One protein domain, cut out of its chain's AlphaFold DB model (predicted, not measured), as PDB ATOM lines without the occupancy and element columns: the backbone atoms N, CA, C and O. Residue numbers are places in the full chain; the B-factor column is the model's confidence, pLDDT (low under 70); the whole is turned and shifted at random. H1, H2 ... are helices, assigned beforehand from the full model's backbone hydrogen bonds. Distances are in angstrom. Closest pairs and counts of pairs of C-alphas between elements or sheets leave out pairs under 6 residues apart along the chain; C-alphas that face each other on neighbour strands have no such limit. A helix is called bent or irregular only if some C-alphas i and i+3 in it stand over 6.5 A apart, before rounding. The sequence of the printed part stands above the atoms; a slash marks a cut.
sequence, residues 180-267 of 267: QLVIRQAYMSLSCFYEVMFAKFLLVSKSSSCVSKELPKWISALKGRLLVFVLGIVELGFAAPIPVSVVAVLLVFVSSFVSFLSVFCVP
ATOM      1  N   GLN A 180      28.923 -46.049  89.857       59.97
ATOM      2  CA  GLN A 180      28.335 -45.368  91.015       59.97
ATOM      3  C   GLN A 180      28.772 -46.007  92.336       59.97
ATOM      4  O   GLN A 180      28.971 -45.298  93.323       59.97
ATOM      5  N   LEU A 181      28.962 -47.328  92.357       65.75
ATOM      6  CA  LEU A 181      29.528 -48.050  93.498       65.75
ATOM      7  C   LEU A 181      30.963 -47.600  93.795       65.75
ATOM      8  O   LEU A 181      31.269 -47.301  94.949       65.75
ATOM      9  N   VAL A 182      31.807 -47.459  92.768       64.06
ATOM     10  CA  VAL A 182      33.193 -46.977  92.915       64.06
ATOM     11  C   VAL A 182      33.229 -45.537  93.429       64.06
ATOM     12  O   VAL A 182      33.908 -45.258  94.419       64.06
ATOM     13  N   ILE A 183      32.452 -44.631  92.828       64.56
ATOM     14  CA  ILE A 183      32.373 -43.225  93.261       64.56
ATOM     15  C   ILE A 183      31.898 -43.139  94.713       64.56
ATOM     16  O   ILE A 183      32.447 -42.390  95.523       64.56
ATOM     17  N   ARG A 184      30.898 -43.940  95.078       63.94
ATOM     18  CA  ARG A 184      30.343 -43.945  96.428       63.94
ATOM     19  C   ARG A 184      31.293 -44.546  97.456       63.94
ATOM     20  O   ARG A 184      31.366 -44.042  98.575       63.94
ATOM     21  N   GLN A 185      32.038 -45.585  97.098       67.94
ATOM     22  CA  GLN A 185      33.050 -46.172  97.971       67.94
ATOM     23  C   GLN A 185      34.240 -45.227  98.166       67.94
ATOM     24  O   GLN A 185      34.732 -45.096  99.291       67.94
ATOM     25  N   ALA A 186      34.642 -44.505  97.118       62.44
ATOM     26  CA  ALA A 186      35.627 -43.432  97.211       62.44
ATOM     27  C   ALA A 186      35.129 -42.305  98.129       62.44
ATOM     28  O   ALA A 186      35.853 -41.891  99.033       62.44
ATOM     29  N   TYR A 187      33.871 -41.882  97.980       68.69
ATOM     30  CA  TYR A 187      33.254 -40.863  98.833       68.69
ATOM     31  C   TYR A 187      33.171 -41.294 100.303       68.69
ATOM     32  O   TYR A 187      33.559 -40.536 101.186       68.69
ATOM     33  N   MET A 188      32.724 -42.521 100.588       67.50
ATOM     34  CA  MET A 188      32.659 -43.048 101.959       67.50
ATOM     35  C   MET A 188      34.048 -43.171 102.592       67.50
ATOM     36  O   MET A 188      34.228 -42.815 103.756       67.50
ATOM     37  N   SER A 189      35.040 -43.635 101.829       67.88
ATOM     38  CA  SER A 189      36.424 -43.738 102.302       67.88
ATOM     39  C   SER A 189      37.015 -42.357 102.589       67.88
ATOM     40  O   SER A 189      37.659 -42.168 103.621       67.88
ATOM     41  N   LEU A 190      36.733 -41.377 101.726       70.25
ATOM     42  CA  LEU A 190      37.143 -39.988 101.907       70.25
ATOM     43  C   LEU A 190      36.461 -39.364 103.131       70.25
ATOM     44  O   LEU A 190      37.146 -38.802 103.980       70.25
ATOM     45  N   SER A 191      35.144 -39.521 103.272       70.19
ATOM     46  CA  SER A 191      34.374 -39.028 104.423       70.19
ATOM     47  C   SER A 191      34.897 -39.609 105.735       70.19
ATOM     48  O   SER A 191      35.130 -38.877 106.690       70.19
ATOM     49  N   CYS A 192      35.157 -40.917 105.768       70.38
ATOM     50  CA  CYS A 192      35.674 -41.612 106.944       70.38
ATOM     51  C   CYS A 192      37.095 -41.149 107.305       70.38
ATOM     52  O   CYS A 192      37.394 -40.893 108.471       70.38
ATOM     53  N   PHE A 193      37.967 -40.976 106.306       71.00
ATOM     54  CA  PHE A 193      39.297 -40.406 106.513       71.00
ATOM     55  C   PHE A 193      39.214 -38.992 107.103       71.00
ATOM     56  O   PHE A 193      39.937 -38.673 108.046       71.00
ATOM     57  N   TYR A 194      38.297 -38.168 106.594       67.69
ATOM     58  CA  TYR A 194      38.088 -36.805 107.072       67.69
ATOM     59  C   TYR A 194      37.539 -36.743 108.488       67.69
ATOM     60  O   TYR A 194      38.070 -35.981 109.287       67.69
ATOM     61  N   GLU A 195      36.533 -37.545 108.829       72.94
ATOM     62  CA  GLU A 195      35.992 -37.589 110.191       72.94
ATOM     63  C   GLU A 195      37.075 -37.978 111.199       72.94
ATOM     64  O   GLU A 195      37.214 -37.332 112.237       72.94
ATOM     65  N   VAL A 196      37.915 -38.963 110.867       73.31
ATOM     66  CA  VAL A 196      39.040 -39.369 111.721       73.31
ATOM     67  C   VAL A 196      40.077 -38.252 111.844       73.31
ATOM     68  O   VAL A 196      40.550 -37.967 112.946       73.31
ATOM     69  N   MET A 197      40.433 -37.600 110.736       72.00
ATOM     70  CA  MET A 197      41.390 -36.490 110.736       72.00
ATOM     71  C   MET A 197      40.863 -35.275 111.505       72.00
ATOM     72  O   MET A 197      41.605 -34.677 112.282       72.00
ATOM     73  N   PHE A 198      39.584 -34.943 111.339       73.12
ATOM     74  CA  PHE A 198      38.918 -33.828 111.999       73.12
ATOM     75  C   PHE A 198      38.730 -34.088 113.494       73.12
ATOM     76  O   PHE A 198      39.072 -33.235 114.305       73.12
ATOM     77  N   ALA A 199      38.290 -35.286 113.886       70.31
ATOM     78  CA  ALA A 199      38.191 -35.675 115.292       70.31
ATOM     79  C   ALA A 199      39.558 -35.620 115.984       70.31
ATOM     80  O   ALA A 199      39.678 -35.121 117.104       70.31
ATOM     81  N   LYS A 200      40.612 -36.075 115.299       69.12
ATOM     82  CA  LYS A 200      41.980 -36.010 115.817       69.12
ATOM     83  C   LYS A 200      42.493 -34.573 115.914       69.12
ATOM     84  O   LYS A 200      43.124 -34.234 116.909       69.12
ATOM     85  N   PHE A 201      42.183 -33.727 114.933       71.00
ATOM     86  CA  PHE A 201      42.476 -32.296 114.984       71.00
ATOM     87  C   PHE A 201      41.762 -31.615 116.159       71.00
ATOM     88  O   PHE A 201      42.411 -30.918 116.932       71.00
ATOM     89  N   LEU A 202      40.468 -31.881 116.359       70.38
ATOM     90  CA  LEU A 202      39.702 -31.352 117.490       70.38
ATOM     91  C   LEU A 202      40.281 -31.802 118.838       70.38
ATOM     92  O   LEU A 202      40.447 -30.978 119.738       70.38
ATOM     93  N   LEU A 203      40.649 -33.080 118.961       68.94
ATOM     94  CA  LEU A 203      41.318 -33.629 120.146       68.94
ATOM     95  C   LEU A 203      42.640 -32.917 120.446       68.94
ATOM     96  O   LEU A 203      42.888 -32.557 121.594       68.94
ATOM     97  N   VAL A 204      43.467 -32.686 119.423       64.75
ATOM     98  CA  VAL A 204      44.734 -31.957 119.576       64.75
ATOM     99  C   VAL A 204      44.466 -30.496 119.940       64.75
ATOM    100  O   VAL A 204      45.075 -29.997 120.880       64.75
ATOM    101  N   SER A 205      43.507 -29.835 119.284       64.19
ATOM    102  CA  SER A 205      43.174 -28.418 119.501       64.19
ATOM    103  C   SER A 205      42.649 -28.103 120.908       64.19
ATOM    104  O   SER A 205      42.888 -27.011 121.415       64.19
ATOM    105  N   LYS A 206      41.991 -29.063 121.575       68.19
ATOM    106  CA  LYS A 206      41.542 -28.916 122.972       68.19
ATOM    107  C   LYS A 206      42.691 -28.925 123.985       68.19
ATOM    108  O   LYS A 206      42.517 -28.422 125.091       68.19
ATOM    109  N   SER A 207      43.852 -29.480 123.636       60.69
ATOM    110  CA  SER A 207      45.031 -29.522 124.506       60.69
ATOM    111  C   SER A 207      45.934 -28.318 124.223       60.69
ATOM    112  O   SER A 207      46.936 -28.418 123.513       60.69
ATOM    113  N   SER A 208      45.551 -27.152 124.749       55.16
ATOM    114  CA  SER A 208      46.135 -25.837 124.423       55.16
ATOM    115  C   SER A 208      47.662 -25.733 124.570       55.16
ATOM    116  O   SER A 208      48.282 -24.917 123.894       55.16
ATOM    117  N   SER A 209      48.298 -26.578 125.388       56.44
ATOM    118  CA  SER A 209      49.755 -26.582 125.589       56.44
ATOM    119  C   SER A 209      50.533 -27.465 124.602       56.44
ATOM    120  O   SER A 209      51.736 -27.269 124.424       56.44
ATOM    121  N   CYS A 210      49.873 -28.413 123.927       52.78
ATOM    122  CA  CYS A 210      50.520 -29.382 123.031       52.78
ATOM    123  C   CYS A 210      50.401 -29.013 121.542       52.78
ATOM    124  O   CYS A 210      51.202 -29.473 120.724       52.78
ATOM    125  N   VAL A 211      49.435 -28.156 121.190       58.88
ATOM    126  CA  VAL A 211      49.149 -27.749 119.803       58.88
ATOM    127  C   VAL A 211      50.369 -27.104 119.144       58.88
ATOM    128  O   VAL A 211      50.729 -27.475 118.035       58.88
ATOM    129  N   SER A 212      51.073 -26.204 119.831       64.75
ATOM    130  CA  SER A 212      52.134 -25.395 119.211       64.75
ATOM    131  C   SER A 212      53.311 -26.217 118.647       64.75
ATOM    132  O   SER A 212      53.829 -25.892 117.580       64.75
ATOM    133  N   LYS A 213      53.722 -27.310 119.309       72.88
ATOM    134  CA  LYS A 213      54.918 -28.080 118.900       72.88
ATOM    135  C   LYS A 213      54.615 -29.251 117.968       72.88
ATOM    136  O   LYS A 213      55.461 -29.615 117.151       72.88
ATOM    137  N   GLU A 214      53.437 -29.860 118.089       74.50
ATOM    138  CA  GLU A 214      53.074 -31.028 117.280       74.50
ATOM    139  C   GLU A 214      52.304 -30.671 116.009       74.50
ATOM    140  O   GLU A 214      52.448 -31.369 115.001       74.50
ATOM    141  N   LEU A 215      51.532 -29.580 116.009       73.94
ATOM    142  CA  LEU A 215      50.698 -29.192 114.871       73.94
ATOM    143  C   LEU A 215      51.496 -29.044 113.557       73.94
ATOM    144  O   LEU A 215      51.049 -29.607 112.556       73.94
ATOM    145  N   PRO A 216      52.701 -28.432 113.521       75.12
ATOM    146  CA  PRO A 216      53.482 -28.334 112.284       75.12
ATOM    147  C   PRO A 216      53.899 -29.701 111.724       75.12
ATOM    148  O   PRO A 216      53.866 -29.923 110.509       75.12
ATOM    149  N   LYS A 217      54.242 -30.657 112.602       79.50
ATOM    150  CA  LYS A 217      54.589 -32.033 112.205       79.50
ATOM    151  C   LYS A 217      53.371 -32.764 111.643       79.50
ATOM    152  O   LYS A 217      53.485 -33.449 110.627       79.50
ATOM    153  N   TRP A 218      52.204 -32.574 112.261       77.62
ATOM    154  CA  TRP A 218      50.934 -33.125 111.787       77.62
ATOM    155  C   TRP A 218      50.529 -32.567 110.427       77.62
ATOM    156  O   TRP A 218      50.190 -33.341 109.535       77.62
ATOM    157  N   ILE A 219      50.617 -31.250 110.242       76.44
ATOM    158  CA  ILE A 219      50.328 -30.598 108.959       76.44
ATOM    159  C   ILE A 219      51.270 -31.126 107.874       76.44
ATOM    160  O   ILE A 219      50.817 -31.436 106.775       76.44
ATOM    161  N   SER A 220      52.562 -31.274 108.175       75.81
ATOM    162  CA  SER A 220      53.540 -31.821 107.228       75.81
ATOM    163  C   SER A 220      53.216 -33.270 106.832       75.81
ATOM    164  O   SER A 220      53.118 -33.589 105.644       75.81
ATOM    165  N   ALA A 221      52.932 -34.137 107.810       77.81
ATOM    166  CA  ALA A 221      52.529 -35.521 107.553       77.81
ATOM    167  C   ALA A 221      51.215 -35.612 106.758       77.81
ATOM    168  O   ALA A 221      51.059 -36.477 105.891       77.81
ATOM    169  N   LEU A 222      50.273 -34.709 107.028       78.06
ATOM    170  CA  LEU A 222      48.995 -34.636 106.334       78.06
ATOM    171  C   LEU A 222      49.148 -34.155 104.893       78.06
ATOM    172  O   LEU A 222      48.545 -34.751 104.007       78.06
ATOM    173  N   LYS A 223      49.992 -33.146 104.640       76.00
ATOM    174  CA  LYS A 223      50.344 -32.702 103.283       76.00
ATOM    175  C   LYS A 223      50.916 -33.857 102.463       76.00
ATOM    176  O   LYS A 223      50.470 -34.068 101.340       76.00
ATOM    177  N   GLY A 224      51.827 -34.647 103.039       78.06
ATOM    178  CA  GLY A 224      52.390 -35.825 102.373       78.06
ATOM    179  C   GLY A 224      51.333 -36.879 102.028       78.06
ATOM    180  O   GLY A 224      51.276 -37.355 100.898       78.06
ATOM    181  N   ARG A 225      50.439 -37.206 102.969       79.56
ATOM    182  CA  ARG A 225      49.359 -38.183 102.731       79.56
ATOM    183  C   ARG A 225      48.318 -37.687 101.733       79.56
ATOM    184  O   ARG A 225      47.845 -38.473 100.922       79.56
ATOM    185  N   LEU A 226      47.980 -36.400 101.782       78.38
ATOM    186  CA  LEU A 226      47.061 -35.778 100.835       78.38
ATOM    187  C   LEU A 226      47.654 -35.779  99.424       78.38
ATOM    188  O   LEU A 226      46.944 -36.099  98.480       78.38
ATOM    189  N   LEU A 227      48.954 -35.499  99.284       77.06
ATOM    190  CA  LEU A 227      49.652 -35.566  98.001       77.06
ATOM    191  C   LEU A 227      49.601 -36.983  97.413       77.06
ATOM    192  O   LEU A 227      49.210 -37.144  96.263       77.06
ATOM    193  N   VAL A 228      49.934 -38.005  98.210       79.44
ATOM    194  CA  VAL A 228      49.866 -39.417  97.783       79.44
ATOM    195  C   VAL A 228      48.440 -39.808  97.399       79.44
ATOM    196  O   VAL A 228      48.239 -40.506  96.412       79.44
ATOM    197  N   PHE A 229      47.441 -39.332  98.141       79.19
ATOM    198  CA  PHE A 229      46.038 -39.585  97.827       79.19
ATOM    199  C   PHE A 229      45.610 -38.938  96.502       79.19
ATOM    200  O   PHE A 229      44.963 -39.587  95.684       79.19
ATOM    201  N   VAL A 230      46.000 -37.683  96.262       77.19
ATOM    202  CA  VAL A 230      45.713 -36.977  95.003       77.19
ATOM    203  C   VAL A 230      46.422 -37.652  93.830       77.19
ATOM    204  O   VAL A 230      45.780 -37.898  92.814       77.19
ATOM    205  N   LEU A 231      47.699 -38.016  93.982       77.88
ATOM    206  CA  LEU A 231      48.449 -38.788  92.985       77.88
ATOM    207  C   LEU A 231      47.772 -40.127  92.684       77.88
ATOM    208  O   LEU A 231      47.570 -40.449  91.521       77.88
ATOM    209  N   GLY A 232      47.334 -40.851  93.716       81.75
ATOM    210  CA  GLY A 232      46.619 -42.114  93.550       81.75
ATOM    211  C   GLY A 232      45.298 -41.958  92.798       81.75
ATOM    212  O   GLY A 232      44.975 -42.796  91.966       81.75
ATOM    213  N   ILE A 233      44.547 -40.875  93.027       75.94
ATOM    214  CA  ILE A 233      43.324 -40.576  92.265       75.94
ATOM    215  C   ILE A 233      43.637 -40.224  90.814       75.94
ATOM    216  O   ILE A 233      42.908 -40.650  89.919       75.94
ATOM    217  N   VAL A 234      44.698 -39.454  90.575       76.19
ATOM    218  CA  VAL A 234      45.136 -39.108  89.220       76.19
ATOM    219  C   VAL A 234      45.551 -40.370  88.463       76.19
ATOM    220  O   VAL A 234      45.073 -40.581  87.354       76.19
ATOM    221  N   GLU A 235      46.343 -41.255  89.074       76.12
ATOM    222  CA  GLU A 235      46.708 -42.556  88.492       76.12
ATOM    223  C   GLU A 235      45.480 -43.438  88.234       76.12
ATOM    224  O   GLU A 235      45.357 -44.024  87.157       76.12
ATOM    225  N   LEU A 236      44.520 -43.479  89.167       73.75
ATOM    226  CA  LEU A 236      43.256 -44.194  88.965       73.75
ATOM    227  C   LEU A 236      42.451 -43.615  87.790       73.75
ATOM    228  O   LEU A 236      41.810 -44.364  87.057       73.75
ATOM    229  N   GLY A 237      42.497 -42.292  87.608       72.88
ATOM    230  CA  GLY A 237      41.843 -41.574  86.512       72.88
ATOM    231  C   GLY A 237      42.481 -41.789  85.148       72.88
ATOM    232  O   GLY A 237      41.806 -41.631  84.135       72.88
ATOM    233  N   PHE A 238      43.752 -42.187  85.104       68.50
ATOM    234  CA  PHE A 238      44.389 -42.655  83.874       68.50
ATOM    235  C   PHE A 238      44.056 -44.119  83.567       68.50
ATOM    236  O   PHE A 238      44.005 -44.497  82.399       68.50
ATOM    237  N   ALA A 239      43.805 -44.939  84.593       70.62
ATOM    238  CA  ALA A 239      43.474 -46.355  84.429       70.62
ATOM    239  C   ALA A 239      41.992 -46.611  84.098       70.62
ATOM    240  O   ALA A 239      41.668 -47.608  83.455       70.62
ATOM    241  N   ALA A 240      41.089 -45.727  84.522       72.31
ATOM    242  CA  ALA A 240      39.659 -45.814  84.252       72.31
ATOM    243  C   ALA A 240      39.103 -44.429  83.888       72.31
ATOM    244  O   ALA A 240      39.545 -43.439  84.468       72.31
ATOM    245  N   PRO A 241      38.114 -44.331  82.978       77.56
ATOM    246  CA  PRO A 241      37.501 -43.058  82.616       77.56
ATOM    247  C   PRO A 241      36.722 -42.490  83.811       77.56
ATOM    248  O   PRO A 241      35.530 -42.737  83.983       77.56
ATOM    249  N   ILE A 242      37.405 -41.728  84.666       80.38
ATOM    250  CA  ILE A 242      36.764 -40.984  85.747       80.38
ATOM    251  C   ILE A 242      36.058 -39.776  85.118       80.38
ATOM    252  O   ILE A 242      36.682 -39.027  84.360       80.38
ATOM    253  N   PRO A 243      34.773 -39.532  85.435       79.62
ATOM    254  CA  PRO A 243      34.074 -38.355  84.945       79.62
ATOM    255  C   PRO A 243      34.817 -37.081  85.362       79.62
ATOM    256  O   PRO A 243      35.139 -36.901  86.538       79.62
ATOM    257  N   VAL A 244      35.034 -36.161  84.421       76.12
ATOM    258  CA  VAL A 244      35.728 -34.878  84.662       76.12
ATOM    259  C   VAL A 244      35.105 -34.097  85.830       76.12
ATOM    260  O   VAL A 244      35.808 -33.426  86.583       76.12
ATOM    261  N   SER A 245      33.794 -34.242  86.045       76.50
ATOM    262  CA  SER A 245      33.073 -33.656  87.180       76.50
ATOM    263  C   SER A 245      33.574 -34.152  88.541       76.50
ATOM    264  O   SER A 245      33.682 -33.359  89.474       76.50
ATOM    265  N   VAL A 246      33.929 -35.432  88.664       77.44
ATOM    266  CA  VAL A 246      34.459 -36.018  89.906       77.44
ATOM    267  C   VAL A 246      35.846 -35.457  90.203       77.44
ATOM    268  O   VAL A 246      36.121 -35.067  91.337       77.44
ATOM    269  N   VAL A 247      36.693 -35.337  89.175       80.19
ATOM    270  CA  VAL A 247      38.027 -34.731  89.296       80.19
ATOM    271  C   VAL A 247      37.918 -33.264  89.719       80.19
ATOM    272  O   VAL A 247      38.614 -32.838  90.637       80.19
ATOM    273  N   ALA A 248      36.999 -32.503  89.119       76.94
ATOM    274  CA  ALA A 248      36.769 -31.103  89.472       76.94
ATOM    275  C   ALA A 248      36.317 -30.933  90.934       76.94
ATOM    276  O   ALA A 248      36.859 -30.089  91.648       76.94
ATOM    277  N   VAL A 249      35.381 -31.764  91.410       80.12
ATOM    278  CA  VAL A 249      34.927 -31.741  92.813       80.12
ATOM    279  C   VAL A 249      36.078 -32.055  93.766       80.12
ATOM    280  O   VAL A 249      36.256 -31.358  94.764       80.12
ATOM    281  N   LEU A 250      36.896 -33.058  93.445       79.94
ATOM    282  CA  LEU A 250      38.078 -33.413  94.232       79.94
ATOM    283  C   LEU A 250      39.104 -32.279  94.288       79.94
ATOM    284  O   LEU A 250      39.623 -31.994  95.363       79.94
ATOM    285  N   LEU A 251      39.364 -31.598  93.172       80.06
ATOM    286  CA  LEU A 251      40.294 -30.467  93.124       80.06
ATOM    287  C   LEU A 251      39.801 -29.273  93.946       80.06
ATOM    288  O   LEU A 251      40.562 -28.731  94.748       80.06
ATOM    289  N   VAL A 252      38.528 -28.889  93.802       78.81
ATOM    290  CA  VAL A 252      37.911 -27.816  94.606       78.81
ATOM    291  C   VAL A 252      37.978 -28.158  96.092       78.81
ATOM    292  O   VAL A 252      38.296 -27.308  96.927       78.81
ATOM    293  N   PHE A 253      37.727 -29.418  96.425       78.31
ATOM    294  CA  PHE A 253      37.761 -29.897  97.796       78.31
ATOM    295  C   PHE A 253      39.178 -29.882  98.388       78.31
ATOM    296  O   PHE A 253      39.380 -29.347  99.477       78.31
ATOM    297  N   VAL A 254      40.182 -30.381  97.657       81.12
ATOM    298  CA  VAL A 254      41.597 -30.321  98.067       81.12
ATOM    299  C   VAL A 254      42.051 -28.871  98.233       81.12
ATOM    300  O   VAL A 254      42.695 -28.545  99.229       81.12
ATOM    301  N   SER A 255      41.673 -27.982  97.313       78.75
ATOM    302  CA  SER A 255      41.986 -26.550  97.394       78.75
ATOM    303  C   SER A 255      41.366 -25.892  98.632       78.75
ATOM    304  O   SER A 255      42.055 -25.183  99.373       78.75
ATOM    305  N   SER A 256      40.096 -26.193  98.920       78.62
ATOM    306  CA  SER A 256      39.395 -25.692 100.108       78.62
ATOM    307  C   SER A 256      40.052 -26.187 101.394       78.62
ATOM    308  O   SER A 256      40.225 -25.423 102.340       78.62
ATOM    309  N   PHE A 257      40.480 -27.449 101.421       79.69
ATOM    310  CA  PHE A 257      41.155 -28.029 102.574       79.69
ATOM    311  C   PHE A 257      42.545 -27.432 102.811       79.69
ATOM    312  O   PHE A 257      42.899 -27.115 103.945       79.69
ATOM    313  N   VAL A 258      43.330 -27.226 101.752       79.38
ATOM    314  CA  VAL A 258      44.635 -26.553 101.848       79.38
ATOM    315  C   VAL A 258      44.464 -25.113 102.335       79.38
ATOM    316  O   VAL A 258      45.235 -24.672 103.185       79.38
ATOM    317  N   SER A 259      43.434 -24.415 101.856       77.56
ATOM    318  CA  SER A 259      43.095 -23.056 102.300       77.56
ATOM    319  C   SER A 259      42.634 -23.027 103.757       77.56
ATOM    320  O   SER A 259      43.009 -22.140 104.512       77.56
ATOM    321  N   PHE A 260      41.868 -24.024 104.197       79.19
ATOM    322  CA  PHE A 260      41.513 -24.170 105.605       79.19
ATOM    323  C   PHE A 260      42.766 -24.367 106.459       79.19
ATOM    324  O   PHE A 260      42.955 -23.661 107.441       79.19
ATOM    325  N   LEU A 261      43.662 -25.274 106.058       77.25
ATOM    326  CA  LEU A 261      44.911 -25.509 106.779       77.25
ATOM    327  C   LEU A 261      45.807 -24.267 106.820       77.25
ATOM    328  O   LEU A 261      46.458 -24.054 107.840       77.25
ATOM    329  N   SER A 262      45.851 -23.449 105.763       75.44
ATOM    330  CA  SER A 262      46.705 -22.256 105.743       75.44
ATOM    331  C   SER A 262      46.283 -21.221 106.784       75.44
ATOM    332  O   SER A 262      47.165 -20.614 107.383       75.44
ATOM    333  N   VAL A 263      44.985 -21.097 107.089       76.81
ATOM    334  CA  VAL A 263      44.472 -20.223 108.164       76.81
ATOM    335  C   VAL A 263      45.047 -20.606 109.532       76.81
ATOM    336  O   VAL A 263      45.333 -19.731 110.341       76.81
ATOM    337  N   PHE A 264      45.286 -21.897 109.781       67.00
ATOM    338  CA  PHE A 264      45.881 -22.380 111.037       67.00
ATOM    339  C   PHE A 264      47.414 -22.448 111.014       67.00
ATOM    340  O   PHE A 264      48.021 -22.764 112.034       67.00
ATOM    341  N   CYS A 265      48.044 -22.207 109.859       61.34
ATOM    342  CA  CYS A 265      49.498 -22.264 109.694       61.34
ATOM    343  C   CYS A 265      50.180 -20.893 109.727       61.34
ATOM    344  O   CYS A 265      51.401 -20.853 109.569       61.34
ATOM    345  N   VAL A 266      49.439 -19.788 109.856       54.31
ATOM    346  CA  VAL A 266      50.061 -18.462 109.971       54.31
ATOM    347  C   VAL A 266      50.664 -18.346 111.379       54.31
ATOM    348  O   VAL A 266      49.920 -18.539 112.342       54.31
ATOM    349  N   PRO A 267      51.991 -18.144 111.497       56.25
ATOM    350  CA  PRO A 267      52.688 -18.070 112.780       56.25
ATOM    351  C   PRO A 267      52.256 -16.874 113.631       56.25
ATOM    352  O   PRO A 267      51.857 -15.839 113.048       56.25
TER     353      PRO A 267
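AT A GLANCE: This is residues 180 to 267 of the 267 residues of an uncharacterized protein of Dendrothele bispora (strain CBS 962.96) (UniProt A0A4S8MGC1). Three long helices lie side by side in a loose rod, H2 running back beside H1 and H3 back beside H2. You see 88 printed residues, helices H1, H2, H3 in that order, no named strand: all helix. The whole is loose, radius of gyration of the C-alphas 15.0 A, spanning 47 by 22 by 17 A.

IN THESE COORDINATES: Find C-alpha 211 at (49.149, -27.749, 119.803); H2, residues 211 to 239, runs 40.4 A from there, only just irregular: C-alphas 213 and 216 are 6.8 A apart. H1, residues 180 to 206, spans 38.3 A. H3, residues 244 to 264, spans 30.9 A, ending at (45.881, -22.380, 111.037).

HOW THE PARTS SIT: H2 is close but not clearly touching H1, closest C-alphas Ser 205 and Val 211, 6.0 A, opposite ways, shallow tilt of 7 degrees. Likewise H3, Ile 219 and Leu 261, 7.7 A, 10 degrees. H1 and H3 are only just apart, 8.2 A between closest C-alphas. Each O i to N i+4 pair is within hydrogen-bond range in H1, 23 of 25 in H2, 16 of 17 in H3.

THE WHOLE: The printed part has no cut; both links are tight. Look for pLDDT under 70 in 27 residues, among them 203 to 212.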